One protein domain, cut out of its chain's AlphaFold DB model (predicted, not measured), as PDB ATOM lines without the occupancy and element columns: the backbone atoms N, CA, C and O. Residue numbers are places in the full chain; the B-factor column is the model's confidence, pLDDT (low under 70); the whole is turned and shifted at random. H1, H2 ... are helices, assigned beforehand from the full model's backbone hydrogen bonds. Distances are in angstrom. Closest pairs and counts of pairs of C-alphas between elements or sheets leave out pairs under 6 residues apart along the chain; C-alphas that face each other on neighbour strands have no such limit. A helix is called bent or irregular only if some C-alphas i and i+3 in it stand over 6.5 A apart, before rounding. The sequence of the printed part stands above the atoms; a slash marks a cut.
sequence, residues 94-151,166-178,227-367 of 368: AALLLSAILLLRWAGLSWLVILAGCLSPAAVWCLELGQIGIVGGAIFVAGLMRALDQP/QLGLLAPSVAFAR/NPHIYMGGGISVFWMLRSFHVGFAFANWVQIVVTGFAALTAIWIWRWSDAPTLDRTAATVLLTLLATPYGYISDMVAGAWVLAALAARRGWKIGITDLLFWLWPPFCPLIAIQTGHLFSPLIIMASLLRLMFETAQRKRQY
ATOM      1  N   ALA A  94      31.935  67.234 -33.767       96.62
ATOM      2  CA  ALA A  94      32.277  66.320 -34.853       96.62
ATOM      3  C   ALA A  94      33.493  65.448 -34.507       96.62
ATOM      4  O   ALA A  94      33.443  64.232 -34.687       96.62
ATOM      5  N   ALA A  95      34.567  66.031 -33.965       97.56
ATOM      6  CA  ALA A  95      35.761  65.284 -33.572       97.56
ATOM      7  C   ALA A  95      35.460  64.252 -32.475       97.56
ATOM      8  O   ALA A  95      35.919  63.109 -32.570       97.56
ATOM      9  N   LEU A  96      34.659  64.615 -31.468       96.62
ATOM     10  CA  LEU A  96      34.239  63.703 -30.404       96.62
ATOM     11  C   LEU A  96      33.405  62.536 -30.951       96.62
ATOM     12  O   LEU A  96      33.683  61.379 -30.625       96.62
ATOM     13  N   LEU A  97      32.420  62.822 -31.808       97.75
ATOM     14  CA  LEU A  97      31.548  61.809 -32.404       97.75
ATOM     15  C   LEU A  97      32.317  60.872 -33.345       97.75
ATOM     16  O   LEU A  97      32.183  59.652 -33.244       97.75
ATOM     17  N   LEU A  98      33.155  61.415 -34.231       98.25
ATOM     18  CA  LEU A  98      33.971  60.618 -35.151       98.25
ATOM     19  C   LEU A  98      34.950  59.724 -34.384       98.25
ATOM     20  O   LEU A  98      35.047  58.532 -34.674       98.25
ATOM     21  N   SER A  99      35.616  60.266 -33.361       98.25
ATOM     22  CA  SER A  99      36.509  59.485 -32.496       98.25
ATOM     23  C   SER A  99      35.758  58.351 -31.802       98.25
ATOM     24  O   SER A  99      36.238  57.216 -31.785       98.25
ATOM     25  N   ALA A 100      34.553  58.620 -31.288       98.50
ATOM     26  CA  ALA A 100      33.710  57.602 -30.676       98.50
ATOM     27  C   ALA A 100      33.357  56.477 -31.663       98.50
ATOM     28  O   ALA A 100      33.543  55.301 -31.351       98.50
ATOM     29  N   ILE A 101      32.921  56.822 -32.879       98.69
ATOM     30  CA  ILE A 101      32.591  55.846 -33.926       98.69
ATOM     31  C   ILE A 101      33.809  54.976 -34.259       98.69
ATOM     32  O   ILE A 101      33.701  53.749 -34.258       98.69
ATOM     33  N   LEU A 102      34.973  55.585 -34.505       98.62
ATOM     34  CA  LEU A 102      36.199  54.863 -34.859       98.62
ATOM     35  C   LEU A 102      36.639  53.901 -33.746       98.62
ATOM     36  O   LEU A 102      36.955  52.742 -34.027       98.62
ATOM     37  N   LEU A 103      36.592  54.341 -32.486       98.62
ATOM     38  CA  LEU A 103      36.930  53.511 -31.327       98.62
ATOM     39  C   LEU A 103      35.982  52.318 -31.175       98.62
ATOM     40  O   LEU A 103      36.435  51.195 -30.953       98.62
ATOM     41  N   LEU A 104      34.674  52.525 -31.333       98.69
ATOM     42  CA  LEU A 104      33.690  51.448 -31.215       98.69
ATOM     43  C   LEU A 104      33.767  50.464 -32.391       98.69
ATOM     44  O   LEU A 104      33.591  49.258 -32.198       98.69
ATOM     45  N   ARG A 105      34.090  50.948 -33.599       98.38
ATOM     46  CA  ARG A 105      34.380  50.086 -34.755       98.38
ATOM     47  C   ARG A 105      35.614  49.230 -34.513       98.38
ATOM     48  O   ARG A 105      35.548  48.020 -34.721       98.38
ATOM     49  N   TRP A 106      36.697  49.827 -34.019       97.81
ATOM     50  CA  TRP A 106      37.907  49.104 -33.616       97.81
ATOM     51  C   TRP A 106      37.626  48.083 -32.501       97.81
ATOM     52  O   TRP A 106      38.135  46.963 -32.527       97.81
ATOM     53  N   ALA A 107      36.727  48.416 -31.573       97.62
ATOM     54  CA  ALA A 107      36.261  47.513 -30.525       97.62
ATOM     55  C   ALA A 107      35.374  46.360 -31.031       97.62
ATOM     56  O   ALA A 107      35.024  45.477 -30.244       97.62
ATOM     57  N   GLY A 108      35.046  46.320 -32.326       97.44
ATOM     58  CA  GLY A 108      34.304  45.238 -32.973       97.44
ATOM     59  C   GLY A 108      32.783  45.361 -32.886       97.44
ATOM     60  O   GLY A 108      32.089  44.397 -33.204       97.44
ATOM     61  N   LEU A 109      32.241  46.513 -32.473       98.12
ATOM     62  CA  LEU A 109      30.792  46.726 -32.466       98.12
ATOM     63  C   LEU A 109      30.281  46.918 -33.901       98.12
ATOM     64  O   LEU A 109      30.942  47.545 -34.734       98.12
ATOM     65  N   SER A 110      29.096  46.378 -34.197       98.12
ATOM     66  CA  SER A 110      28.465  46.523 -35.512       98.12
ATOM     67  C   SER A 110      27.992  47.959 -35.753       98.12
ATOM     68  O   SER A 110      27.695  48.697 -34.812       98.12
ATOM     69  N   TRP A 111      27.874  48.351 -37.025       98.31
ATOM     70  CA  TRP A 111      27.379  49.680 -37.399       98.31
ATOM     71  C   TRP A 111      26.011  49.989 -36.795       98.31
ATOM     72  O   TRP A 111      25.813  51.084 -36.284       98.31
ATOM     73  N   LEU A 112      25.103  49.011 -36.777       98.06
ATOM     74  CA  LEU A 112      23.769  49.195 -36.210       98.06
ATOM     75  C   LEU A 112      23.812  49.501 -34.704       98.06
ATOM     76  O   LEU A 112      23.090  50.377 -34.244       98.06
ATOM     77  N   VAL A 113      24.686  48.837 -33.939       98.44
ATOM     78  CA  VAL A 113      24.866  49.109 -32.500       98.44
ATOM     79  C   VAL A 113      25.439  50.508 -32.270       98.44
ATOM     80  O   VAL A 113      24.995  51.219 -31.369       98.44
ATOM     81  N   ILE A 114      26.420  50.905 -33.083       98.56
ATOM     82  CA  ILE A 114      27.059  52.220 -32.974       98.56
ATOM     83  C   ILE A 114      26.049  53.320 -33.281       98.56
ATOM     84  O   ILE A 114      25.884  54.215 -32.457       98.56
ATOM     85  N   LEU A 115      25.337  53.210 -34.407       98.00
ATOM     86  CA  LEU A 115      24.302  54.159 -34.812       98.00
ATOM     87  C   LEU A 115      23.194  54.252 -33.762       98.00
ATOM     88  O   LEU A 115      22.840  55.357 -33.366       98.00
ATOM     89  N   ALA A 116      22.709  53.115 -33.251       96.81
ATOM     90  CA  ALA A 116      21.699  53.105 -32.197       96.81
ATOM     91  C   ALA A 116      22.165  53.888 -30.961       96.81
ATOM     92  O   ALA A 116      21.430  54.733 -30.460       96.81
ATOM     93  N   GLY A 117      23.388  53.655 -30.477       96.75
ATOM     94  CA  GLY A 117      23.894  54.380 -29.309       96.75
ATOM     95  C   GLY A 117      24.208  55.854 -29.583       96.75
ATOM     96  O   GLY A 117      23.909  56.686 -28.732       96.75
ATOM     97  N   CYS A 118      24.723  56.207 -30.768       96.81
ATOM     98  CA  CYS A 118      24.955  57.603 -31.173       96.81
ATOM     99  C   CYS A 118      23.654  58.409 -31.289       96.81
ATOM    100  O   CYS A 118      23.668  59.614 -31.072       96.81
ATOM    101  N   LEU A 119      22.543  57.744 -31.612       96.19
ATOM    102  CA  LEU A 119      21.205  58.335 -31.686       96.19
ATOM    103  C   LEU A 119      20.405  58.159 -30.385       96.19
ATOM    104  O   LEU A 119      19.221  58.487 -30.335       96.19
ATOM    105  N   SER A 120      21.020  57.618 -29.327       97.44
ATOM    106  CA  SER A 120      20.350  57.475 -28.036       97.44
ATOM    107  C   SER A 120      20.083  58.846 -27.403       97.44
ATOM    108  O   SER A 120      20.870  59.775 -27.606       97.44
ATOM    109  N   PRO A 121      19.040  58.980 -26.562       96.44
ATOM    110  CA  PRO A 121      18.765  60.243 -25.883       96.44
ATOM    111  C   PRO A 121      19.948  60.757 -25.051       96.44
ATOM    112  O   PRO A 121      20.198  61.955 -25.017       96.44
ATOM    113  N   ALA A 122      20.730  59.859 -24.437       95.88
ATOM    114  CA  ALA A 122      21.945  60.232 -23.710       95.88
ATOM    115  C   ALA A 122      23.011  60.844 -24.633       95.88
ATOM    116  O   ALA A 122      23.672  61.807 -24.253       95.88
ATOM    117  N   ALA A 123      23.200  60.279 -25.832       96.19
ATOM    118  CA  ALA A 123      24.187  60.764 -26.796       96.19
ATOM    119  C   ALA A 123      23.790  62.117 -27.384       96.19
ATOM    120  O   ALA A 123      24.634  63.005 -27.459       96.19
ATOM    121  N   VAL A 124      22.512  62.281 -27.741       93.44
ATOM    122  CA  VAL A 124      21.967  63.558 -28.223       93.44
ATOM    123  C   VAL A 124      22.162  64.633 -27.159       93.44
ATOM    124  O   VAL A 124      22.796  65.643 -27.439       93.44
ATOM    125  N   TRP A 125      21.763  64.352 -25.914       90.31
ATOM    126  CA  TRP A 125      21.974  65.269 -24.794       90.31
ATOM    127  C   TRP A 125      23.458  65.601 -24.595       90.31
ATOM    128  O   TRP A 125      23.835  66.747 -24.398       90.31
ATOM    129  N   CYS A 126      24.343  64.605 -24.673       92.81
ATOM    130  CA  CYS A 126      25.783  64.815 -24.546       92.81
ATOM    131  C   CYS A 126      26.350  65.726 -25.653       92.81
ATOM    132  O   CYS A 126      27.184  66.584 -25.368       92.81
ATOM    133  N   LEU A 127      25.893  65.566 -26.897       91.69
ATOM    134  CA  LEU A 127      26.323  66.382 -28.035       91.69
ATOM    135  C   LEU A 127      25.766  67.805 -27.978       91.69
ATOM    136  O   LEU A 127      26.506  68.742 -28.264       91.69
ATOM    137  N   GLU A 128      24.508  67.975 -27.569       87.06
ATOM    138  CA  GLU A 128      23.895  69.292 -27.337       87.06
ATOM    139  C   GLU A 128      24.641  70.090 -26.260       87.06
ATOM    140  O   GLU A 128      24.735  71.313 -26.333       87.06
ATOM    141  N   LEU A 129      25.220  69.392 -25.283       85.75
ATOM    142  CA  LEU A 129      26.081  69.980 -24.265       85.75
ATOM    143  C   LEU A 129      27.534  70.231 -24.752       85.75
ATOM    144  O   LEU A 129      28.338  70.908 -24.113       85.75
ATOM    145  N   GLY A 130      27.946  69.643 -25.878       89.88
ATOM    146  CA  GLY A 130      29.363  69.582 -26.261       89.88
ATOM    147  C   GLY A 130      30.224  68.855 -25.214       89.88
ATOM    148  O   GLY A 130      31.412  69.141 -25.039       89.88
ATOM    149  N   GLN A 131      29.624  67.904 -24.498       91.12
ATOM    150  CA  GLN A 131      30.270  67.114 -23.460       91.12
ATOM    151  C   GLN A 131      31.208  66.055 -24.042       91.12
ATOM    152  O   GLN A 131      30.933  65.413 -25.053       91.12
ATOM    153  N   ILE A 132      32.284  65.757 -23.312       94.38
ATOM    154  CA  ILE A 132      33.207  64.665 -23.663       94.38
ATOM    155  C   ILE A 132      32.692  63.279 -23.249       94.38
ATOM    156  O   ILE A 132      33.380  62.281 -23.455       94.38
ATOM    157  N   GLY A 133      31.478  63.204 -22.691       93.00
ATOM    158  CA  GLY A 133      30.791  61.957 -22.336       93.00
ATOM    159  C   GLY A 133      30.729  60.956 -23.491       93.00
ATOM    160  O   GLY A 133      30.957  59.766 -23.283       93.00
ATOM    161  N   ILE A 134      30.521  61.440 -24.720       95.75
ATOM    162  CA  ILE A 134      30.419  60.593 -25.910       95.75
ATOM    163  C   ILE A 134      31.747  59.897 -26.240       95.75
ATOM    164  O   ILE A 134      31.786  58.672 -26.366       95.75
ATOM    165  N   VAL A 135      32.859  60.640 -26.304       97.38
ATOM    166  CA  VAL A 135      34.174  60.043 -26.585       97.38
ATOM    167  C   VAL A 135      34.688  59.257 -25.384       97.38
ATOM    168  O   VAL A 135      35.219  58.168 -25.557       97.38
ATOM    169  N   GLY A 136      34.482  59.749 -24.158       97.00
ATOM    170  CA  GLY A 136      34.900  59.056 -22.944       97.00
ATOM    171  C   GLY A 136      34.153  57.736 -22.756       97.00
ATOM    172  O   GLY A 136      34.766  56.719 -22.443       97.00
ATOM    173  N   GLY A 137      32.854  57.699 -23.053       97.31
ATOM    174  CA  GLY A 137      32.080  56.463 -23.063       97.31
ATOM    175  C   GLY A 137      32.577  55.467 -24.114       97.31
ATOM    176  O   GLY A 137      32.708  54.279 -23.818       97.31
ATOM    177  N   ALA A 138      32.928  55.943 -25.311       98.25
ATOM    178  CA  ALA A 138      33.484  55.097 -26.362       98.25
ATOM    179  C   ALA A 138      34.883  54.568 -26.019       98.25
ATOM    180  O   ALA A 138      35.137  53.381 -26.202       98.25
ATOM    181  N   ILE A 139      35.760  55.412 -25.463       98.25
ATOM    182  CA  ILE A 139      37.065  55.022 -24.911       98.25
ATOM    183  C   ILE A 139      36.877  53.927 -23.862       98.25
ATOM    184  O   ILE A 139      37.589  52.923 -23.885       98.25
ATOM    185  N   PHE A 140      35.903  54.095 -22.964       98.00
ATOM    186  CA  PHE A 140      35.663  53.138 -21.898       98.00
ATOM    187  C   PHE A 140      35.183  51.791 -22.442       98.00
ATOM    188  O   PHE A 140      35.794  50.761 -22.161       98.00
ATOM    189  N   VAL A 141      34.149  51.790 -23.288       98.38
ATOM    190  CA  VAL A 141      33.638  50.567 -23.926       98.38
ATOM    191  C   VAL A 141      34.723  49.895 -24.766       98.38
ATOM    192  O   VAL A 141      34.933  48.692 -24.634       98.38
ATOM    193  N   ALA A 142      35.454  50.647 -25.591       98.25
ATOM    194  CA  ALA A 142      36.497  50.101 -26.451       98.25
ATOM    195  C   ALA A 142      37.671  49.517 -25.655       98.25
ATOM    196  O   ALA A 142      38.112  48.403 -25.942       98.25
ATOM    197  N   GLY A 143      38.133  50.228 -24.623       97.00
ATOM    198  CA  GLY A 143      39.182  49.760 -23.722       97.00
ATOM    199  C   GLY A 143      38.794  48.457 -23.027       97.00
ATOM    200  O   GLY A 143      39.567  47.503 -23.039       97.00
ATOM    201  N   LEU A 144      37.569  48.363 -22.500       97.00
ATOM    202  CA  LEU A 144      37.067  47.141 -21.866       97.00
ATOM    203  C   LEU A 144      36.904  45.988 -22.868       97.00
ATOM    204  O   LEU A 144      37.372  44.879 -22.612       97.00
ATOM    205  N   MET A 145      36.326  46.245 -24.044       97.44
ATOM    206  CA  MET A 145      36.148  45.228 -25.088       97.44
ATOM    207  C   MET A 145      37.474  44.659 -25.602       97.44
ATOM    208  O   MET A 145      37.506  43.525 -26.074       97.44
ATOM    209  N   ARG A 146      38.569  45.423 -25.508       95.94
ATOM    210  CA  ARG A 146      39.913  45.021 -25.954       95.94
ATOM    211  C   ARG A 146      40.857  44.675 -24.806       95.94
ATOM    212  O   ARG A 146      42.022  44.368 -25.053       95.94
ATOM    213  N   ALA A 147      40.367  44.656 -23.566       93.94
ATOM    214  CA  ALA A 147      41.182  44.421 -22.374       93.94
ATOM    215  C   ALA A 147      41.845  43.034 -22.341       93.94
ATOM    216  O   ALA A 147      42.900  42.876 -21.726       93.94
ATOM    217  N   LEU A 148      41.242  42.030 -22.990       91.12
ATOM    218  CA  LEU A 148      41.801  40.677 -23.069       91.12
ATOM    219  C   LEU A 148      42.756  40.507 -24.259       91.12
ATOM    220  O   LEU A 148      43.835  39.946 -24.081       91.12
ATOM    221  N   ASP A 149      42.393  41.038 -25.428       92.50
ATOM    222  CA  ASP A 149      43.131  40.804 -26.676       92.50
ATOM    223  C   ASP A 149      44.305  41.777 -26.867       92.50
ATOM    224  O   ASP A 149      45.362  41.408 -27.371       92.50
ATOM    225  N   GLN A 150      44.133  43.042 -26.465       94.56
ATOM    226  CA  GLN A 150      45.115  44.117 -26.643       94.56
ATOM    227  C   GLN A 150      45.320  44.893 -25.332       94.56
ATOM    228  O   GLN A 150      45.066  46.099 -25.269       94.56
ATOM    229  N   PRO A 151      45.810  44.231 -24.267       93.75
ATOM    230  CA  PRO A 151      45.827  44.787 -22.915       93.75
ATOM    231  C   PRO A 151      46.606  46.101 -22.801       93.75
ATOM    232  O   PRO A 151      46.183  46.985 -22.071       93.75
ATOM    233  N   GLN A 166      35.228  60.774 -13.425       88.75
ATOM    234  CA  GLN A 166      33.929  60.154 -13.165       88.75
ATOM    235  C   GLN A 166      33.493  59.129 -14.228       88.75
ATOM    236  O   GLN A 166      32.830  58.157 -13.872       88.75
ATOM    237  N   LEU A 167      33.877  59.290 -15.503       87.06
ATOM    238  CA  LEU A 167      33.518  58.350 -16.579       87.06
ATOM    239  C   LEU A 167      34.260  57.016 -16.481       87.06
ATOM    240  O   LEU A 167      33.781  56.000 -16.975       87.06
ATOM    241  N   GLY A 168      35.448  57.035 -15.880       84.38
ATOM    242  CA  GLY A 168      36.348  55.894 -15.795       84.38
ATOM    243  C   GLY A 168      36.738  55.563 -14.369       84.38
ATOM    244  O   GLY A 168      37.844  55.074 -14.158       84.38
ATOM    245  N   LEU A 169      35.874  55.818 -13.383       93.19
ATOM    246  CA  LEU A 169      36.231  55.641 -11.973       93.19
ATOM    247  C   LEU A 169      36.694  54.206 -11.662       93.19
ATOM    248  O   LEU A 169      37.597  54.004 -10.854       93.19
ATOM    249  N   LEU A 170      36.119  53.209 -12.345       94.38
ATOM    250  CA  LEU A 170      36.507  51.800 -12.219       94.38
ATOM    251  C   LEU A 170      37.563  51.355 -13.244       94.38
ATOM    252  O   LEU A 170      37.984  50.198 -13.233       94.38
ATOM    253  N   ALA A 171      38.024  52.242 -14.126       92.06
ATOM    254  CA  ALA A 171      39.048  51.927 -15.118       92.06
ATOM    255  C   ALA A 171      40.367  51.433 -14.487       92.06
ATOM    256  O   ALA A 171      40.885  50.414 -14.960       92.06
ATOM    257  N   PRO A 172      40.877  52.027 -13.382       89.50
ATOM    258  CA  PRO A 172      42.027  51.473 -12.670       89.50
ATOM    259  C   PRO A 172      41.756  50.049 -12.171       89.50
ATOM    260  O   PRO A 172      42.567  49.150 -12.383       89.50
ATOM    261  N   SER A 173      40.586  49.801 -11.572       89.88
ATOM    262  CA  SER A 173      40.208  48.477 -11.065       89.88
ATOM    263  C   SER A 173      40.337  47.396 -12.137       89.88
ATOM    264  O   SER A 173      40.848  46.316 -11.848       89.88
ATOM    265  N   VAL A 174      39.954  47.696 -13.382       86.12
ATOM    266  CA  VAL A 174      40.107  46.774 -14.516       86.12
ATOM    267  C   VAL A 174      41.559  46.660 -14.977       86.12
ATOM    268  O   VAL A 174      42.058  45.542 -15.127       86.12
ATOM    269  N   ALA A 175      42.261  47.784 -15.147       85.81
ATOM    270  CA  ALA A 175      43.647  47.798 -15.621       85.81
ATOM    271  C   ALA A 175      44.597  46.997 -14.707       85.81
ATOM    272  O   ALA A 175      45.512  46.325 -15.187       85.81
ATOM    273  N   PHE A 176      44.345  47.009 -13.394       87.56
ATOM    274  CA  PHE A 176      45.137  46.296 -12.385       87.56
ATOM    275  C   PHE A 176      44.542  44.937 -11.966       87.56
ATOM    276  O   PHE A 176      45.171  44.181 -11.211       87.56
ATOM    277  N   ALA A 177      43.350  44.570 -12.450       82.25
ATOM    278  CA  ALA A 177      42.704  43.314 -12.081       82.25
ATOM    279  C   ALA A 177      43.564  42.108 -12.488       82.25
ATOM    280  O   ALA A 177      43.944  41.310 -11.641       82.25
ATOM    281  N   ARG A 178      43.952  41.944 -13.751       71.50
ATOM    282  CA  ARG A 178      44.483  40.645 -14.217       71.50
ATOM    283  C   ARG A 178      45.961  40.338 -13.927       71.50
ATOM    284  O   ARG A 178      46.497  39.423 -14.539       71.50
ATOM    285  N   ASN A 227      18.629  71.182  -6.026       89.75
ATOM    286  CA  ASN A 227      17.716  71.956  -6.861       89.75
ATOM    287  C   ASN A 227      17.486  71.222  -8.197       89.75
ATOM    288  O   ASN A 227      18.411  71.153  -9.011       89.75
ATOM    289  N   PRO A 228      16.276  70.699  -8.460       88.06
ATOM    290  CA  PRO A 228      16.002  69.928  -9.671       88.06
ATOM    291  C   PRO A 228      15.956  70.769 -10.956       88.06
ATOM    292  O   PRO A 228      16.021  70.204 -12.042       88.06
ATOM    293  N   HIS A 229      15.863  72.099 -10.866       84.19
ATOM    294  CA  HIS A 229      15.755  72.988 -12.030       84.19
ATOM    295  C   HIS A 229      17.105  73.361 -12.657       84.19
ATOM    296  O   HIS A 229      17.148  74.086 -13.646       84.19
ATOM    297  N   ILE A 230      18.213  72.898 -12.079       82.62
ATOM    298  CA  ILE A 230      19.570  73.121 -12.593       82.62
ATOM    299  C   ILE A 230      20.245  71.774 -12.883       82.62
ATOM    300  O   ILE A 230      19.597  70.729 -12.848       82.62
ATOM    301  N   TYR A 231      21.559  71.773 -13.127       82.19
ATOM    302  CA  TYR A 231      22.342  70.570 -13.444       82.19
ATOM    303  C   TYR A 231      22.078  69.374 -12.503       82.19
ATOM    304  O   TYR A 231      22.141  68.226 -12.937       82.19
ATOM    305  N   MET A 232      21.733  69.612 -11.228       88.81
ATOM    306  CA  MET A 232      21.449  68.545 -10.260       88.81
ATOM    307  C   MET A 232      20.241  67.676 -10.652       88.81
ATOM    308  O   MET A 232      20.250  66.490 -10.340       88.81
ATOM    309  N   GLY A 233      19.244  68.207 -11.374       90.56
ATOM    310  CA  GLY A 233      18.088  67.438 -11.864       90.56
ATOM    311  C   GLY A 233      18.437  66.377 -12.918       90.56
ATOM    312  O   GLY A 233      17.670  65.444 -13.146       90.56
ATOM    313  N   GLY A 234      19.621  66.470 -13.530       90.88
ATOM    314  CA  GLY A 234      20.174  65.446 -14.421       90.88
ATOM    315  C   GLY A 234      21.099  64.446 -13.720       90.88
ATOM    316  O   GLY A 234      21.792  63.686 -14.397       90.88
ATOM    317  N   GLY A 235      21.186  64.479 -12.386       93.81
ATOM    318  CA  GLY A 235      22.085  63.630 -11.609       93.81
ATOM    319  C   GLY A 235      21.700  62.150 -11.668       93.81
ATOM    320  O   GLY A 235      20.531  61.784 -11.528       93.81
ATOM    321  N   ILE A 236      22.693  61.272 -11.837       95.62
ATOM    322  CA  ILE A 236      22.457  59.817 -11.894       95.62
ATOM    323  C   ILE A 236      23.055  59.014 -10.736       95.62
ATOM    324  O   ILE A 236      22.796  57.816 -10.635       95.62
ATOM    325  N   SER A 237      23.843  59.650  -9.868       95.06
ATOM    326  CA  SER A 237      24.551  58.976  -8.777       95.06
ATOM    327  C   SER A 237      23.645  58.654  -7.584       95.06
ATOM    328  O   SER A 237      22.603  59.281  -7.370       95.06
ATOM    329  N   VAL A 238      24.074  57.693  -6.756       96.94
ATOM    330  CA  VAL A 238      23.420  57.395  -5.468       96.94
ATOM    331  C   VAL A 238      23.472  58.617  -4.552       96.94
ATOM    332  O   VAL A 238      22.491  58.922  -3.878       96.94
ATOM    333  N   PHE A 239      24.576  59.364  -4.589       96.12
ATOM    334  CA  PHE A 239      24.703  60.648  -3.912       96.12
ATOM    335  C   PHE A 239      23.582  61.615  -4.313       96.12
ATOM    336  O   PHE A 239      22.856  62.086  -3.438       96.12
ATOM    337  N   TRP A 240      23.388  61.878  -5.612       95.44
ATOM    338  CA  TRP A 240      22.358  62.812  -6.076       95.44
ATOM    339  C   TRP A 240      20.946  62.357  -5.706       95.44
ATOM    340  O   TRP A 240      20.151  63.175  -5.246       95.44
ATOM    341  N   MET A 241      20.664  61.053  -5.808       97.56
ATOM    342  CA  MET A 241      19.405  60.479  -5.332       97.56
ATOM    343  C   MET A 241      19.169  60.802  -3.856       97.56
ATOM    344  O   MET A 241      18.155  61.408  -3.526       97.56
ATOM    345  N   LEU A 242      20.113  60.498  -2.967       97.56
ATOM    346  CA  LEU A 242      19.955  60.783  -1.537       97.56
ATOM    347  C   LEU A 242      19.792  62.284  -1.256       97.56
ATOM    348  O   LEU A 242      18.920  62.675  -0.479       97.56
ATOM    349  N   ARG A 243      20.573  63.141  -1.925       96.12
ATOM    350  CA  ARG A 243      20.446  64.603  -1.796       96.12
ATOM    351  C   ARG A 243      19.064  65.106  -2.222       96.12
ATOM    352  O   ARG A 243      18.560  66.026  -1.584       96.12
ATOM    353  N   SER A 244      18.442  64.478  -3.222       96.81
ATOM    354  CA  SER A 244      17.070  64.789  -3.654       96.81
ATOM    355  C   SER A 244      15.993  64.409  -2.625       96.81
ATOM    356  O   SER A 244      14.915  64.988  -2.622       96.81
ATOM    357  N   PHE A 245      16.299  63.504  -1.688       97.31
ATOM    358  CA  PHE A 245      15.466  63.190  -0.515       97.31
ATOM    359  C   PHE A 245      15.873  63.997   0.730       97.31
ATOM    360  O   PHE A 245      15.608  63.593   1.859       97.31
ATOM    361  N   HIS A 246      16.566  65.124   0.539       95.25
ATOM    362  CA  HIS A 246      17.055  66.007   1.605       95.25
ATOM    363  C   HIS A 246      18.029  65.352   2.601       95.25
ATOM    364  O   HIS A 246      18.362  65.941   3.629       95.25
ATOM    365  N   VAL A 247      18.565  64.171   2.281       96.62
ATOM    366  CA  VAL A 247      19.564  63.484   3.108       96.62
ATOM    367  C   VAL A 247      20.840  64.316   3.157       96.62
ATOM    368  O   VAL A 247      21.366  64.698   2.113       96.62
ATOM    369  N   GLY A 248      21.362  64.590   4.355       94.56
ATOM    370  CA  GLY A 248      22.539  65.440   4.556       94.56
ATOM    371  C   GLY A 248      23.790  64.984   3.789       94.56
ATOM    372  O   GLY A 248      24.011  63.789   3.577       94.56
ATOM    373  N   PHE A 249      24.635  65.950   3.408       92.31
ATOM    374  CA  PHE A 249      25.846  65.739   2.601       92.31
ATOM    375  C   PHE A 249      26.740  64.608   3.130       92.31
ATOM    376  O   PHE A 249      27.127  63.724   2.368       92.31
ATOM    377  N   ALA A 250      27.038  64.606   4.435       94.38
ATOM    378  CA  ALA A 250      27.957  63.643   5.039       94.38
ATOM    379  C   ALA A 250      27.475  62.191   4.883       94.38
ATOM    380  O   ALA A 250      28.244  61.328   4.459       94.38
ATOM    381  N   PHE A 251      26.195  61.930   5.166       96.56
ATOM    382  CA  PHE A 251      25.628  60.588   5.052       96.56
ATOM    383  C   PHE A 251      25.482  60.157   3.587       96.56
ATOM    384  O   PHE A 251      25.876  59.047   3.238       96.56
ATOM    385  N   ALA A 252      25.012  61.053   2.709       96.12
ATOM    386  CA  ALA A 252      24.925  60.776   1.275       96.12
ATOM    387  C   ALA A 252      26.296  60.415   0.676       96.12
ATOM    388  O   ALA A 252      26.416  59.454  -0.086       96.12
ATOM    389  N   ASN A 253      27.346  61.145   1.061       94.75
ATOM    390  CA  ASN A 253      28.713  60.872   0.631       94.75
ATOM    391  C   ASN A 253      29.239  59.538   1.188       94.75
ATOM    392  O   ASN A 253      29.877  58.781   0.461       94.75
ATOM    393  N   TRP A 254      28.944  59.211   2.450       97.06
ATOM    394  CA  TRP A 254      29.345  57.932   3.045       97.06
ATOM    395  C   TRP A 254      28.712  56.737   2.321       97.06
ATOM    396  O   TRP A 254      29.422  55.808   1.935       97.06
ATOM    397  N   VAL A 255      27.403  56.787   2.041       98.00
ATOM    398  CA  VAL A 255      26.716  55.739   1.267       98.00
ATOM    399  C   VAL A 255      27.327  55.603  -0.130       98.00
ATOM    400  O   VAL A 255      27.594  54.490  -0.582       98.00
ATOM    401  N   GLN A 256      27.618  56.720  -0.801       97.12
ATOM    402  CA  GLN A 256      28.268  56.701  -2.111       97.12
ATOM    403  C   GLN A 256      29.659  56.051  -2.060       97.12
ATOM    404  O   GLN A 256      29.987  55.265  -2.949       97.12
ATOM    405  N   ILE A 257      30.465  56.310  -1.025       96.75
ATOM    406  CA  ILE A 257      31.773  55.656  -0.835       96.75
ATOM    407  C   ILE A 257      31.608  54.138  -0.699       96.75
ATOM    408  O   ILE A 257      32.339  53.387  -1.346       96.75
ATOM    409  N   VAL A 258      30.627  53.676   0.082       98.06
ATOM    410  CA  VAL A 258      30.338  52.240   0.240       98.06
ATOM    411  C   VAL A 258      29.949  51.607  -1.099       98.06
ATOM    412  O   VAL A 258      30.518  50.582  -1.482       98.06
ATOM    413  N   VAL A 259      29.044  52.240  -1.853       98.06
ATOM    414  CA  VAL A 259      28.633  51.777  -3.193       98.06
ATOM    415  C   VAL A 259      29.824  51.734  -4.153       98.06
ATOM    416  O   VAL A 259      30.004  50.752  -4.871       98.06
ATOM    417  N   THR A 260      30.679  52.757  -4.123       97.62
ATOM    418  CA  THR A 260      31.906  52.832  -4.930       97.62
ATOM    419  C   THR A 260      32.848  51.674  -4.614       97.62
ATOM    420  O   THR A 260      33.328  51.003  -5.527       97.62
ATOM    421  N   GLY A 261      33.088  51.404  -3.326       97.25
ATOM    422  CA  GLY A 261      33.935  50.301  -2.876       97.25
ATOM    423  C   GLY A 261      33.396  48.943  -3.328       97.25
ATOM    424  O   GLY A 261      34.137  48.142  -3.897       97.25
ATOM    425  N   PHE A 262      32.091  48.710  -3.165       97.38
ATOM    426  CA  PHE A 262      31.444  47.481  -3.627       97.38
ATOM    427  C   PHE A 262      31.542  47.308  -5.148       97.38
ATOM    428  O   PHE A 262      31.872  46.224  -5.640       97.38
ATOM    429  N   ALA A 263      31.307  48.380  -5.905       97.50
ATOM    430  CA  ALA A 263      31.408  48.374  -7.356       97.50
ATOM    431  C   ALA A 263      32.841  48.098  -7.837       97.50
ATOM    432  O   ALA A 263      33.037  47.284  -8.740       97.50
ATOM    433  N   ALA A 264      33.847  48.698  -7.193       96.50
ATOM    434  CA  ALA A 264      35.255  48.449  -7.487       96.50
ATOM    435  C   ALA A 264      35.660  46.997  -7.197       96.50
ATOM    436  O   ALA A 264      36.288  46.358  -8.042       96.50
ATOM    437  N   LEU A 265      35.261  46.448  -6.046       95.94
ATOM    438  CA  LEU A 265      35.525  45.049  -5.697       95.94
ATOM    439  C   LEU A 265      34.842  44.085  -6.671       95.94
ATOM    440  O   LEU A 265      35.457  43.110  -7.104       95.94
ATOM    441  N   THR A 266      33.611  44.391  -7.078       95.88
ATOM    442  CA  THR A 266      32.866  43.590  -8.054       95.88
ATOM    443  C   THR A 266      33.520  43.657  -9.433       95.88
ATOM    444  O   THR A 266      33.695  42.621 -10.069       95.88
ATOM    445  N   ALA A 267      33.961  44.833  -9.889       95.50
ATOM    446  CA  ALA A 267      34.708  44.965 -11.138       95.50
ATOM    447  C   ALA A 267      36.017  44.158 -11.091       95.50
ATOM    448  O   ALA A 267      36.283  43.365 -11.994       95.50
ATOM    449  N   ILE A 268      36.801  44.272 -10.012       94.81
ATOM    450  CA  ILE A 268      38.007  43.450  -9.820       94.81
ATOM    451  C   ILE A 268      37.650  41.966  -9.893       94.81
ATOM    452  O   ILE A 268      38.338  41.213 -10.580       94.81
ATOM    453  N   TRP A 269      36.567  41.549  -9.235       94.62
ATOM    454  CA  TRP A 269      36.142  40.156  -9.223       94.62
ATOM    455  C   TRP A 269      35.750  39.644 -10.614       94.62
ATOM    456  O   TRP A 269      36.255  38.606 -11.050       94.62
ATOM    457  N   ILE A 270      34.938  40.410 -11.350       93.81
ATOM    458  CA  ILE A 270      34.525  40.107 -12.728       93.81
ATOM    459  C   ILE A 270      35.753  39.928 -13.622       93.81
ATOM    460  O   ILE A 270      35.841  38.975 -14.394       93.81
ATOM    461  N   TRP A 271      36.723  40.833 -13.529       93.19
ATOM    462  CA  TRP A 271      37.881  40.797 -14.413       93.19
ATOM    463  C   TRP A 271      38.937  39.781 -13.981       93.19
ATOM    464  O   TRP A 271      39.612  39.226 -14.847       93.19
ATOM    465  N   ARG A 272      39.074  39.475 -12.687       91.25
ATOM    466  CA  ARG A 272      40.021  38.461 -12.197       91.25
ATOM    467  C   ARG A 272      39.517  37.042 -12.390       91.25
ATOM    468  O   ARG A 272      40.242  36.233 -12.963       91.25
ATOM    469  N   TRP A 273      38.304  36.757 -11.931       89.88
ATOM    470  CA  TRP A 273      37.869  35.382 -11.681       89.88
ATOM    471  C   TRP A 273      36.647  34.956 -12.483       89.88
ATOM    472  O   TRP A 273      36.419  33.760 -12.616       89.88
ATOM    473  N   SER A 274      35.879  35.887 -13.051       88.44
ATOM    474  CA  SER A 274      34.761  35.494 -13.909       88.44
ATOM    475  C   SER A 274      35.259  34.950 -15.249       88.44
ATOM    476  O   SER A 274      36.214  35.452 -15.845       88.44
ATOM    477  N   ASP A 275      34.558  33.942 -15.743       89.38
ATOM    478  CA  ASP A 275      34.575  33.350 -17.083       89.38
ATOM    479  C   ASP A 275      33.529  33.992 -18.015       89.38
ATOM    480  O   ASP A 275      33.430  33.625 -19.179       89.38
ATOM    481  N   ALA A 276      32.782  35.004 -17.547       92.38
ATOM    482  CA  ALA A 276      31.767  35.676 -18.357       92.38
ATOM    483  C   ALA A 276      32.338  36.213 -19.692       92.38
ATOM    484  O   ALA A 276      33.496  36.650 -19.722       92.38
ATOM    485  N   PRO A 277      31.541  36.258 -20.776       94.00
ATOM    486  CA  PRO A 277      31.965  36.843 -22.047       94.00
ATOM    487  C   PRO A 277      32.406  38.306 -21.904       94.00
ATOM    488  O   PRO A 277      31.864  39.044 -21.080       94.00
ATOM    489  N   THR A 278      33.335  38.765 -22.749       95.25
ATOM    490  CA  THR A 278      33.887  40.135 -22.695       95.25
ATOM    491  C   THR A 278      32.810  41.221 -22.732       95.25
ATOM    492  O   THR A 278      32.904  42.199 -21.990       95.25
ATOM    493  N   LEU A 279      31.752  41.035 -23.530       97.31
ATOM    494  CA  LEU A 279      30.621  41.966 -23.578       97.31
ATOM    495  C   LEU A 279      29.889  42.062 -22.230       97.31
ATOM    496  O   LEU A 279      29.544  43.160 -21.806       97.31
ATOM    497  N   ASP A 280      29.698  40.942 -21.528       97.44
ATOM    498  CA  ASP A 280      29.004  40.918 -20.231       97.44
ATOM    499  C   ASP A 280      29.861  41.593 -19.156       97.44
ATOM    500  O   ASP A 280      29.355  42.403 -18.381       97.44
ATOM    501  N   ARG A 281      31.181  41.345 -19.161       96.38
ATOM    502  CA  ARG A 281      32.126  42.058 -18.280       96.38
ATOM    503  C   ARG A 281      32.104  43.558 -18.541       96.38
ATOM    504  O   ARG A 281      32.076  44.345 -17.596       96.38
ATOM    505  N   THR A 282      32.108  43.943 -19.815       97.56
ATOM    506  CA  THR A 282      32.093  45.342 -20.247       97.56
ATOM    507  C   THR A 282      30.816  46.032 -19.792       97.56
ATOM    508  O   THR A 282      30.886  47.040 -19.096       97.56
ATOM    509  N   ALA A 283      29.654  45.454 -20.099       98.06
ATOM    510  CA  ALA A 283      28.364  46.011 -19.716       98.06
ATOM    511  C   ALA A 283      28.216  46.133 -18.192       98.06
ATOM    512  O   ALA A 283      27.814  47.185 -17.699       98.06
ATOM    513  N   ALA A 284      28.614  45.103 -17.438       97.88
ATOM    514  CA  ALA A 284      28.581  45.146 -15.981       97.88
ATOM    515  C   ALA A 284      29.493  46.251 -15.433       97.88
ATOM    516  O   ALA A 284      29.075  47.016 -14.574       97.88
ATOM    517  N   THR A 285      30.712  46.385 -15.961       97.62
ATOM    518  CA  THR A 285      31.666  47.415 -15.514       97.62
ATOM    519  C   THR A 285      31.169  48.826 -15.832       97.62
ATOM    520  O   THR A 285      31.299  49.716 -14.993       97.62
ATOM    521  N   VAL A 286      30.560  49.037 -17.003       97.81
ATOM    522  CA  VAL A 286      29.953  50.323 -17.377       97.81
ATOM    523  C   VAL A 286      28.828  50.692 -16.410       97.81
ATOM    524  O   VAL A 286      28.860  51.772 -15.827       97.81
ATOM    525  N   LEU A 287      27.880  49.783 -16.163       97.94
ATOM    526  CA  LEU A 287      26.762  50.024 -15.241       97.94
ATOM    527  C   LEU A 287      27.238  50.236 -13.795       97.94
ATOM    528  O   LEU A 287      26.768  51.148 -13.117       97.94
ATOM    529  N   LEU A 288      28.217  49.450 -13.338       97.88
ATOM    530  CA  LEU A 288      28.855  49.631 -12.033       97.88
ATOM    531  C   LEU A 288      29.551  50.992 -11.921       97.88
ATOM    532  O   LEU A 288      29.502  51.603 -10.860       97.88
ATOM    533  N   THR A 289      30.163  51.492 -12.996       97.31
ATOM    534  CA  THR A 289      30.830  52.805 -12.992       97.31
ATOM    535  C   THR A 289      29.825  53.942 -12.847       97.31
ATOM    536  O   THR A 289      30.073  54.860 -12.068       97.31
ATOM    537  N   LEU A 290      28.665  53.849 -13.511       96.75
ATOM    538  CA  LEU A 290      27.576  54.822 -13.356       96.75
ATOM    539  C   LEU A 290      27.029  54.863 -11.915       96.75
ATOM    540  O   LEU A 290      26.673  55.934 -11.436       96.75
ATOM    541  N   LEU A 291      27.003  53.724 -11.208       97.00
ATOM    542  CA  LEU A 291      26.634  53.665  -9.784       97.00
ATOM    543  C   LEU A 291      27.758  54.157  -8.858       97.00
ATOM    544  O   LEU A 291      27.489  54.751  -7.812       97.00
ATOM    545  N   ALA A 292      29.011  53.887  -9.222       96.50
ATOM    546  CA  ALA A 292      30.184  54.189  -8.413       96.50
ATOM    547  C   ALA A 292      30.532  55.683  -8.401       96.50
ATOM    548  O   ALA A 292      31.031  56.184  -7.400       96.50
ATOM    549  N   THR A 293      30.292  56.414  -9.489       92.50
ATOM    550  CA  THR A 293      30.635  57.839  -9.515       92.50
ATOM    551  C   THR A 293      29.745  58.663  -8.570       92.50
ATOM    552  O   THR A 293      28.521  58.578  -8.662       92.50
ATOM    553  N   PRO A 294      30.316  59.514  -7.688       86.31
ATOM    554  CA  PRO A 294      29.533  60.465  -6.896       86.31
ATOM    555  C   PRO A 294      28.948  61.601  -7.751       86.31
ATOM    556  O   PRO A 294      27.970  62.230  -7.351       86.31
ATOM    557  N   TYR A 295      29.527  61.845  -8.930       87.12
ATOM    558  CA  TYR A 295      29.269  63.002  -9.786       87.12
ATOM    559  C   TYR A 295      29.012  62.548 -11.229       87.12
ATOM    560  O   TYR A 295      29.794  62.826 -12.136       87.12
ATOM    561  N   GLY A 296      27.961  61.751 -11.418       90.69
ATOM    562  CA  GLY A 296      27.504  61.311 -12.737       90.69
ATOM    563  C   GLY A 296      26.237  62.043 -13.163       90.69
ATOM    564  O   GLY A 296      25.363  62.292 -12.323       90.69
ATOM    565  N   TYR A 297      26.110  62.293 -14.465       92.69
ATOM    566  CA  TYR A 297      24.924  62.888 -15.085       92.69
ATOM    567  C   TYR A 297      24.375  62.043 -16.234       92.69
ATOM    568  O   TYR A 297      25.027  61.123 -16.723       92.69
ATOM    569  N   ILE A 298      23.170  62.369 -16.701       93.62
ATOM    570  CA  ILE A 298      22.537  61.711 -17.856       93.62
ATOM    571  C   ILE A 298      23.417  61.714 -19.119       93.62
ATOM    572  O   ILE A 298      23.388  60.750 -19.883       93.62
ATOM    573  N   SER A 299      24.264  62.734 -19.301       90.75
ATOM    574  CA  SER A 299      25.238  62.813 -20.400       90.75
ATOM    575  C   SER A 299      26.380  61.795 -20.287       90.75
ATOM    576  O   SER A 299      27.080  61.551 -21.264       90.75
ATOM    577  N   ASP A 300      26.557  61.158 -19.128       93.19
ATOM    578  CA  ASP A 300      27.531  60.086 -18.913       93.19
ATOM    579  C   ASP A 300      26.928  58.692 -19.204       93.19
ATOM    580  O   ASP A 300      27.654  57.702 -19.321       93.19
ATOM    581  N   MET A 301      25.604  58.587 -19.400       96.50
ATOM    582  CA  MET A 301      24.915  57.318 -19.688       96.50
ATOM    583  C   MET A 301      25.166  56.782 -21.108       96.50
ATOM    584  O   MET A 301      24.726  55.676 -21.428       96.50
ATOM    585  N   VAL A 302      25.893  57.515 -21.959       96.94
ATOM    586  CA  VAL A 302      26.154  57.149 -23.366       96.94
ATOM    587  C   VAL A 302      26.855  55.793 -23.483       96.94
ATOM    588  O   VAL A 302      26.466  54.955 -24.297       96.94
ATOM    589  N   ALA A 303      27.836  55.523 -22.613       97.44
ATOM    590  CA  ALA A 303      28.485  54.212 -22.539       97.44
ATOM    591  C   ALA A 303      27.466  53.094 -22.264       97.44
ATOM    592  O   ALA A 303      27.514  52.033 -22.887       97.44
ATOM    593  N   GLY A 304      26.520  53.365 -21.357       97.38
ATOM    594  CA  GLY A 304      25.398  52.493 -21.023       97.38
ATOM    595  C   GLY A 304      24.511  52.194 -22.233       97.38
ATOM    596  O   GLY A 304      24.179  51.035 -22.480       97.38
ATOM    597  N   ALA A 305      24.191  53.215 -23.030       97.81
ATOM    598  CA  ALA A 305      23.399  53.054 -24.247       97.81
ATOM    599  C   ALA A 305      24.082  52.116 -25.258       97.81
ATOM    600  O   ALA A 305      23.446  51.185 -25.752       97.81
ATOM    601  N   TRP A 306      25.386  52.274 -25.521       98.19
ATOM    602  CA  TRP A 306      26.095  51.371 -26.440       98.19
ATOM    603  C   TRP A 306      26.169  49.932 -25.935       98.19
ATOM    604  O   TRP A 306      25.959  49.005 -26.723       98.19
ATOM    605  N   VAL A 307      26.443  49.709 -24.643       98.25
ATOM    606  CA  VAL A 307      26.486  48.335 -24.118       98.25
ATOM    607  C   VAL A 307      25.102  47.692 -24.124       98.25
ATOM    608  O   VAL A 307      24.994  46.522 -24.480       98.25
ATOM    609  N   LEU A 308      24.032  48.435 -23.825       97.69
ATOM    610  CA  LEU A 308      22.667  47.916 -23.937       97.69
ATOM    611  C   LEU A 308      22.277  47.623 -25.386       97.69
ATOM    612  O   LEU A 308      21.713  46.563 -25.641       97.69
ATOM    613  N   ALA A 309      22.633  48.486 -26.342       98.00
ATOM    614  CA  ALA A 309      22.422  48.221 -27.764       98.00
ATOM    615  C   ALA A 309      23.175  46.960 -28.223       98.00
ATOM    616  O   ALA A 309      22.616  46.128 -28.936       98.00
ATOM    617  N   ALA A 310      24.417  46.760 -27.770       98.31
ATOM    618  CA  ALA A 310      25.191  45.554 -28.066       98.31
ATOM    619  C   ALA A 310      24.557  44.290 -27.456       98.31
ATOM    620  O   ALA A 310      24.476  43.247 -28.111       98.31
ATOM    621  N   LEU A 311      24.071  44.378 -26.213       97.50
ATOM    622  CA  LEU A 311      23.351  43.287 -25.555       97.50
ATOM    623  C   LEU A 311      22.029  42.975 -26.271       97.50
ATOM    624  O   LEU A 311      21.727  41.801 -26.480       97.50
ATOM    625  N   ALA A 312      21.272  43.996 -26.678       97.12
ATOM    626  CA  ALA A 312      20.039  43.849 -27.445       97.12
ATOM    627  C   ALA A 312      20.311  43.197 -28.805       97.12
ATOM    628  O   ALA A 312      19.641  42.228 -29.151       97.12
ATOM    629  N   ALA A 313      21.339  43.637 -29.534       97.25
ATOM    630  CA  ALA A 313      21.747  43.027 -30.798       97.25
ATOM    631  C   ALA A 313      22.083  41.536 -30.633       97.25
ATOM    632  O   ALA A 313      21.601  40.709 -31.406       97.25
ATOM    633  N   ARG A 314      22.817  41.158 -29.574       95.38
ATOM    634  CA  ARG A 314      23.082  39.743 -29.252       95.38
ATOM    635  C   ARG A 314      21.804  38.955 -28.953       95.38
ATOM    636  O   ARG A 314      21.740  37.761 -29.223       95.38
ATOM    637  N   ARG A 315      20.784  39.611 -28.402       94.81
ATOM    638  CA  ARG A 315      19.452  39.041 -28.147       94.81
ATOM    639  C   ARG A 315      18.546  39.049 -29.391       94.81
ATOM    640  O   ARG A 315      17.362  38.743 -29.265       94.81
ATOM    641  N   GLY A 316      19.057  39.411 -30.572       96.06
ATOM    642  CA  GLY A 316      18.250  39.567 -31.786       96.06
ATOM    643  C   GLY A 316      17.262  40.733 -31.693       96.06
ATOM    644  O   GLY A 316      16.129  40.609 -32.139       96.06
ATOM    645  N   TRP A 317      17.665  41.827 -31.042       96.06
ATOM    646  CA  TRP A 317      16.854  43.021 -30.762       96.06
ATOM    647  C   TRP A 317      15.597  42.765 -29.921       96.06
ATOM    648  O   TRP A 317      14.663  43.561 -29.920       96.06
ATOM    649  N   LYS A 318      15.590  41.690 -29.123       94.38
ATOM    650  CA  LYS A 318      14.586  41.481 -28.073       94.38
ATOM    651  C   LYS A 318      14.863  42.427 -26.898       94.38
ATOM    652  O   LYS A 318      15.707  42.155 -26.033       94.38
ATOM    653  N   ILE A 319      14.162  43.557 -26.910       94.25
ATOM    654  CA  ILE A 319      14.229  44.627 -25.909       94.25
ATOM    655  C   ILE A 319      13.230  44.306 -24.795       94.25
ATOM    656  O   ILE A 319      12.049  44.094 -25.051       94.25
ATOM    657  N   GLY A 320      13.710  44.239 -23.554       92.38
ATOM    658  CA  GLY A 320      12.854  44.078 -22.375       92.38
ATOM    659  C   GLY A 320      12.637  45.403 -21.647       92.38
ATOM    660  O   GLY A 320      13.317  46.390 -21.925       92.38
ATOM    661  N   ILE A 321      11.730  45.412 -20.667       95.12
ATOM    662  CA  ILE A 321      11.312  46.640 -19.972       95.12
ATOM    663  C   ILE A 321      12.476  47.418 -19.347       95.12
ATOM    664  O   ILE A 321      12.510  48.638 -19.437       95.12
ATOM    665  N   THR A 322      13.476  46.742 -18.778       94.94
ATOM    666  CA  THR A 322      14.627  47.433 -18.178       94.94
ATOM    667  C   THR A 322      15.540  48.083 -19.218       94.94
ATOM    668  O   THR A 322      16.103  49.134 -18.929       94.94
ATOM    669  N   ASP A 323      15.662  47.508 -20.426       94.38
ATOM    670  CA  ASP A 323      16.426  48.146 -21.509       94.38
ATOM    671  C   ASP A 323      15.711  49.433 -21.937       94.38
ATOM    672  O   ASP A 323      16.350  50.468 -22.087       94.38
ATOM    673  N   LEU A 324      14.381  49.368 -22.085       96.12
ATOM    674  CA  LEU A 324      13.549  50.508 -22.465       96.12
ATOM    675  C   LEU A 324      13.610  51.622 -21.415       96.12
ATOM    676  O   LEU A 324      13.826  52.780 -21.767       96.12
ATOM    677  N   LEU A 325      13.464  51.267 -20.134       96.75
ATOM    678  CA  LEU A 325      13.543  52.216 -19.025       96.75
ATOM    679  C   LEU A 325      14.896  52.918 -18.988       96.75
ATOM    680  O   LEU A 325      14.926  54.137 -18.884       96.75
ATOM    681  N   PHE A 326      16.006  52.184 -19.118       97.62
ATOM    682  CA  PHE A 326      17.332  52.798 -19.161       97.62
ATOM    683  C   PHE A 326      17.505  53.690 -20.392       97.62
ATOM    684  O   PHE A 326      18.010  54.802 -20.276       97.62
ATOM    685  N   TRP A 327      17.088  53.212 -21.568       97.31
ATOM    686  CA  TRP A 327      17.256  53.923 -22.836       97.31
ATOM    687  C   TRP A 327      16.529  55.266 -22.857       97.31
ATOM    688  O   TRP A 327      17.069  56.260 -23.340       97.31
ATOM    689  N   LEU A 328      15.308  55.294 -22.322       96.75
ATOM    690  CA  LEU A 328      14.479  56.493 -22.255       96.75
ATOM    691  C   LEU A 328      14.728  57.324 -20.992       96.75
ATOM    692  O   LEU A 328      14.189  58.420 -20.878       96.75
ATOM    693  N   TRP A 329      15.546  56.849 -20.050       97.06
ATOM    694  CA  TRP A 329      15.798  57.562 -18.801       97.06
ATOM    695  C   TRP A 329      16.365  58.980 -18.970       97.06
ATOM    696  O   TRP A 329      15.909  59.852 -18.237       97.06
ATOM    697  N   PRO A 330      17.308  59.269 -19.895       95.00
ATOM    698  CA  PRO A 330      17.921  60.596 -19.993       95.00
ATOM    699  C   PRO A 330      16.922  61.764 -20.094       95.00
ATOM    700  O   PRO A 330      17.057  62.682 -19.292       95.00
ATOM    701  N   PRO A 331      15.894  61.739 -20.971       92.19
ATOM    702  CA  PRO A 331      14.871  62.786 -20.988       92.19
ATOM    703  C   PRO A 331      13.896  62.706 -19.804       92.19
ATOM    704  O   PRO A 331      13.423  63.739 -19.341       92.19
ATOM    705  N   PHE A 332      13.594  61.514 -19.277       94.12
ATOM    706  CA  PHE A 332      12.667  61.375 -18.145       94.12
ATOM    707  C   PHE A 332      13.264  61.822 -16.809       94.12
ATOM    708  O   PHE A 332      12.533  62.323 -15.961       94.12
ATOM    709  N   CYS A 333      14.572  61.672 -16.618       94.44
ATOM    710  CA  CYS A 333      15.272  62.017 -15.385       94.44
ATOM    711  C   CYS A 333      15.016  63.471 -14.943       94.44
ATOM    712  O   CYS A 333      14.457  63.647 -13.859       94.44
ATOM    713  N   PRO A 334      15.343  64.507 -15.744       90.88
ATOM    714  CA  PRO A 334      15.089  65.889 -15.352       90.88
ATOM    715  C   PRO A 334      13.593  66.194 -15.237       90.88
ATOM    716  O   PRO A 334      13.205  66.925 -14.333       90.88
ATOM    717  N   LEU A 335      12.734  65.604 -16.080       90.81
ATOM    718  CA  LEU A 335      11.281  65.802 -15.994       90.81
ATOM    719  C   LEU A 335      10.718  65.307 -14.657       90.81
ATOM    720  O   LEU A 335      10.008  66.041 -13.973       90.81
ATOM    721  N   ILE A 336      11.078  64.085 -14.258       93.44
ATOM    722  CA  ILE A 336      10.671  63.502 -12.977       93.44
ATOM    723  C   ILE A 336      11.271  64.307 -11.823       93.44
ATOM    724  O   ILE A 336      10.557  64.613 -10.870       93.44
ATOM    725  N   ALA A 337      12.545  64.700 -11.912       93.56
ATOM    726  CA  ALA A 337      13.197  65.501 -10.881       93.56
ATOM    727  C   ALA A 337      12.502  66.850 -10.674       93.56
ATOM    728  O   ALA A 337      12.259  67.240  -9.537       93.56
ATOM    729  N   ILE A 338      12.146  67.544 -11.754       91.62
ATOM    730  CA  ILE A 338      11.451  68.836 -11.710       91.62
ATOM    731  C   ILE A 338      10.041  68.682 -11.134       91.62
ATOM    732  O   ILE A 338       9.622  69.502 -10.324       91.62
ATOM    733  N   GLN A 339       9.310  67.637 -11.527       93.25
ATOM    734  CA  GLN A 339       7.928  67.429 -11.083       93.25
ATOM    735  C   GLN A 339       7.823  66.934  -9.638       93.25
ATOM    736  O   GLN A 339       6.881  67.291  -8.936       93.25
ATOM    737  N   THR A 340       8.756  66.086  -9.205       96.00
ATOM    738  CA  THR A 340       8.670  65.393  -7.909       96.00
ATOM    739  C   THR A 340       9.657  65.911  -6.871       96.00
ATOM    740  O   THR A 340       9.496  65.629  -5.691       96.00
ATOM    741  N   GLY A 341      10.698  66.632  -7.293       94.81
ATOM    742  CA  GLY A 341      11.843  66.972  -6.449       94.81
ATOM    743  C   GLY A 341      12.829  65.818  -6.236       94.81
ATOM    744  O   GLY A 341      13.805  65.999  -5.510       94.81
ATOM    745  N   HIS A 342      12.616  64.650  -6.855       97.25
ATOM    746  CA  HIS A 342      13.355  63.423  -6.553       97.25
ATOM    747  C   HIS A 342      14.008  62.778  -7.780       97.25
ATOM    748  O   HIS A 342      13.488  62.812  -8.894       97.25
ATOM    749  N   LEU A 343      15.156  62.137  -7.557       97.00
ATOM    750  CA  LEU A 343      15.896  61.379  -8.565       97.00
ATOM    751  C   LEU A 343      15.799  59.877  -8.299       97.00
ATOM    752  O   LEU A 343      15.906  59.438  -7.160       97.00
ATOM    753  N   PHE A 344      15.688  59.080  -9.364       97.50
ATOM    754  CA  PHE A 344      15.577  57.613  -9.274       97.50
ATOM    755  C   PHE A 344      16.564  56.860 -10.176       97.50
ATOM    756  O   PHE A 344      16.515  55.633 -10.278       97.50
ATOM    757  N   SER A 345      17.496  57.575 -10.808       97.50
ATOM    758  CA  SER A 345      18.454  57.029 -11.775       97.50
ATOM    759  C   SER A 345      19.220  55.792 -11.279       97.50
ATOM    760  O   SER A 345      19.308  54.823 -12.042       97.50
ATOM    761  N   PRO A 346      19.715  55.732 -10.021       97.81
ATOM    762  CA  PRO A 346      20.413  54.544  -9.529       97.81
ATOM    763  C   PRO A 346      19.564  53.272  -9.567       97.81
ATOM    764  O   PRO A 346      20.100  52.195  -9.819       97.81
ATOM    765  N   LEU A 347      18.245  53.375  -9.369       97.75
ATOM    766  CA  LEU A 347      17.339  52.223  -9.415       97.75
ATOM    767  C   LEU A 347      17.230  51.662 -10.837       97.75
ATOM    768  O   LEU A 347      17.241  50.446 -11.024       97.75
ATOM    769  N   ILE A 348      17.197  52.539 -11.841       97.75
ATOM    770  CA  ILE A 348      17.139  52.160 -13.260       97.75
ATOM    771  C   ILE A 348      18.443  51.488 -13.704       97.75
ATOM    772  O   ILE A 348      18.432  50.449 -14.378       97.75
ATOM    773  N   ILE A 349      19.581  52.043 -13.278       97.88
ATOM    774  CA  ILE A 349      20.905  51.471 -13.548       97.88
ATOM    775  C   ILE A 349      21.039  50.106 -12.854       97.88
ATOM    776  O   ILE A 349      21.465  49.132 -13.479       97.88
ATOM    777  N   MET A 350      20.613  50.002 -11.591       97.38
ATOM    778  CA  MET A 350      20.648  48.757 -10.822       97.38
ATOM    779  C   MET A 350      19.738  47.678 -11.421       97.38
ATOM    780  O   MET A 350      20.169  46.535 -11.550       97.38
ATOM    781  N   ALA A 351      18.524  48.018 -11.863       97.44
ATOM    782  CA  ALA A 351      17.628  47.074 -12.535       97.44
ATOM    783  C   ALA A 351      18.251  46.502 -13.823       97.44
ATOM    784  O   ALA A 351      18.150  45.303 -14.097       97.44
ATOM    785  N   SER A 352      18.952  47.344 -14.588       97.31
ATOM    786  CA  SER A 352      19.681  46.925 -15.791       97.31
ATOM    787  C   SER A 352      20.854  45.998 -15.457       97.31
ATOM    788  O   SER A 352      21.047  44.978 -16.124       97.31
ATOM    789  N   LEU A 353      21.600  46.306 -14.391       97.25
ATOM    790  CA  LEU A 353      22.706  45.478 -13.909       97.25
ATOM    791  C   LEU A 353      22.219  44.110 -13.413       97.25
ATOM    792  O   LEU A 353      22.781  43.086 -13.798       97.25
ATOM    793  N   LEU A 354      21.151  44.077 -12.614       96.69
ATOM    794  CA  LEU A 354      20.567  42.836 -12.104       96.69
ATOM    795  C   LEU A 354      20.094  41.938 -13.245       96.69
ATOM    796  O   LEU A 354      20.424  40.752 -13.269       96.69
ATOM    797  N   ARG A 355      19.392  42.497 -14.237       95.94
ATOM    798  CA  ARG A 355      18.990  41.732 -15.421       95.94
ATOM    799  C   ARG A 355      20.192  41.135 -16.149       95.94
ATOM    800  O   ARG A 355      20.162  39.953 -16.484       95.94
ATOM    801  N   LEU A 356      21.247  41.919 -16.375       96.25
ATOM    802  CA  LEU A 356      22.471  41.422 -17.005       96.25
ATOM    803  C   LEU A 356      23.070  40.248 -16.216       96.25
ATOM    804  O   LEU A 356      23.469  39.247 -16.816       96.25
ATOM    805  N   MET A 357      23.117  40.346 -14.885       94.00
ATOM    806  CA  MET A 357      23.619  39.272 -14.023       94.00
ATOM    807  C   MET A 357      22.769  38.000 -14.146       94.00
ATOM    808  O   MET A 357      23.331  36.917 -14.313       94.00
ATOM    809  N   PHE A 358      21.437  38.123 -14.144       93.50
ATOM    810  CA  PHE A 358      20.527  36.990 -14.343       93.50
ATOM    811  C   PHE A 358      20.719  36.324 -15.709       93.50
ATOM    812  O   PHE A 358      20.879  35.105 -15.774       93.50
ATOM    813  N   GLU A 359      20.770  37.104 -16.791       92.19
ATOM    814  CA  GLU A 359      20.992  36.579 -18.146       92.19
ATOM    815  C   GLU A 359      22.348  35.865 -18.262       92.19
ATOM    816  O   GLU A 359      22.460  34.813 -18.893       92.19
ATOM    817  N   THR A 360      23.388  36.418 -17.634       91.62
ATOM    818  CA  THR A 360      24.733  35.826 -17.633       91.62
ATOM    819  C   THR A 360      24.748  34.498 -16.876       91.62
ATOM    820  O   THR A 360      25.322  33.522 -17.357       91.62
ATOM    821  N   ALA A 361      24.080  34.425 -15.721       89.88
ATOM    822  CA  ALA A 361      23.976  33.199 -14.934       89.88
ATOM    823  C   ALA A 361      23.159  32.108 -15.648       89.88
ATOM    824  O   ALA A 361      23.545  30.940 -15.625       89.88
ATOM    825  N   GLN A 362      22.056  32.472 -16.311       88.88
ATOM    826  CA  GLN A 362      21.243  31.528 -17.087       88.88
ATOM    827  C   GLN A 362      22.021  30.930 -18.262       88.88
ATOM    828  O   GLN A 362      21.958  29.720 -18.473       88.88
ATOM    829  N   ARG A 363      22.809  31.743 -18.982       85.56
ATOM    830  CA  ARG A 363      23.649  31.256 -20.088       85.56
ATOM    831  C   ARG A 363      24.666  30.211 -19.632       85.56
ATOM    832  O   ARG A 363      24.780  29.181 -20.282       85.56
ATOM    833  N   LYS A 364      25.331  30.431 -18.491       81.50
ATOM    834  CA  LYS A 364      26.266  29.444 -17.922       81.50
ATOM    835  C   LYS A 364      25.598  28.119 -17.561       81.50
ATOM    836  O   LYS A 364      26.219  27.077 -17.664       81.50
ATOM    837  N   ARG A 365      24.330  28.144 -17.139       81.19
ATOM    838  CA  ARG A 365      23.583  26.910 -16.844       81.19
ATOM    839  C   ARG A 365      23.174  26.148 -18.105       81.19
ATOM    840  O   ARG A 365      23.049  24.934 -18.047       81.19
ATOM    841  N   GLN A 366      22.925  26.853 -19.210       74.62
ATOM    842  CA  GLN A 366      22.525  26.244 -20.485       74.62
ATOM    843  C   GLN A 366      23.714  25.695 -21.288       74.62
ATOM    844  O   GLN A 366      23.527  24.766 -22.067       74.62
ATOM    845  N   TYR A 367      24.912  26.250 -21.088       67.06
ATOM    846  CA  TYR A 367      26.148  25.860 -21.772       67.06
ATOM    847  C   TYR A 367      27.293  25.759 -20.742       67.06
ATOM    848  O   TYR A 367      28.036  26.734 -20.599       67.06
TER     849      TYR A 367
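AT A GLANCE: This is residues 94 to 151, 166 to 178 and 227 to 367 of the 368 residues of an uncharacterized protein of Acidocella sp. MX-AZ02 (UniProt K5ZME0). A cluster of helices is packed round H9, which lies in the middle with H4, H8, H10 and H12 about it. The longest helix, H8, runs side by side with H9; H1, H2 and H3 lie on the side away from H8, while H6, H7 and the last part of H11 lie at one end of the long axis and the end of H12 at the other. The printed part has 212 residues with twelve named helices, H1 to H12 in order, and no named strand: the class is all helix. It is compact, with a radius of gyration of the C-alphas of 16.3 A and spans of 46 by 36 by 30 A.

IN THESE COORDINATES: H1, residues 94 to 106, begins at C-alpha 94 (32.277, 66.320, -34.853) and is 18.2 A long. H2 is residues 111 to 118, H3 121 to 128, H4 133 to 145, 17.8 A, and H5 171 to 175. H6 is residues 231 to 234 and H7 238 to 244. H8, residues 249 to 273, begins at C-alpha 249 (25.846, 65.739, 2.601) and is 35.6 A long. H9 is residues 278 to 292, 20.4 A, and H10 302 to 314, 18.6 A. H11, residues 321 to 340, 22.5 A, is irregular, with C-alphas 327 and 330 7.3 A apart, and has a kink of 75 degrees near residue 331. H12, residues 345 to 366, 32.3 A, ends at C-alpha 366 (22.525, 26.244, -20.485).

HOW THE PARTS SIT: H9, H10, H11 and H12 form an up and down bundle, each running against the one before it. H9 and H10 touch at Ala 283 and Val 307, C-alphas 5.3 A apart, at a shallow tilt of 31 degrees. H10 and H11 only just touch, with 3 pairs of C-alphas within 8 A, the closest those of Ala 305 and Trp 327, 6.4 A. H11 and H12 touch at Thr 322 and Ser 352, C-alphas 5.6 A apart. H8 and H9, a helical hairpin, touch at Thr 260 and Ala 292, C-alphas 4.1 A apart. H10 also touches H2, H3 and H4, closest at the C-alphas of Gly 137 and Ala 303, 4.3 A. H1 touches H4, the same way at 12 degrees, with C-alphas 100 and 135 4.8 A apart. H5 touches H8, H7 touches H8, and H6 touches H11. Each O i to N i+4 pair is within hydrogen-bond range in H1 to H5, H7 to H10 and H12; in H11 it is 11 of 16, and H6 is too short for such a pair.

THE WHOLE: The C-alphas farthest apart, of His 229 and Tyr 367, are 49.2 A apart. Residues 152 to 165 and 179 to 226 are not printed; the gaps are 21.7 A and 41.8 A between C-alphas. Of the links printed whole, none is long. Mean pLDDT of the printed part is 94.3, and residue 367 alone is under 70.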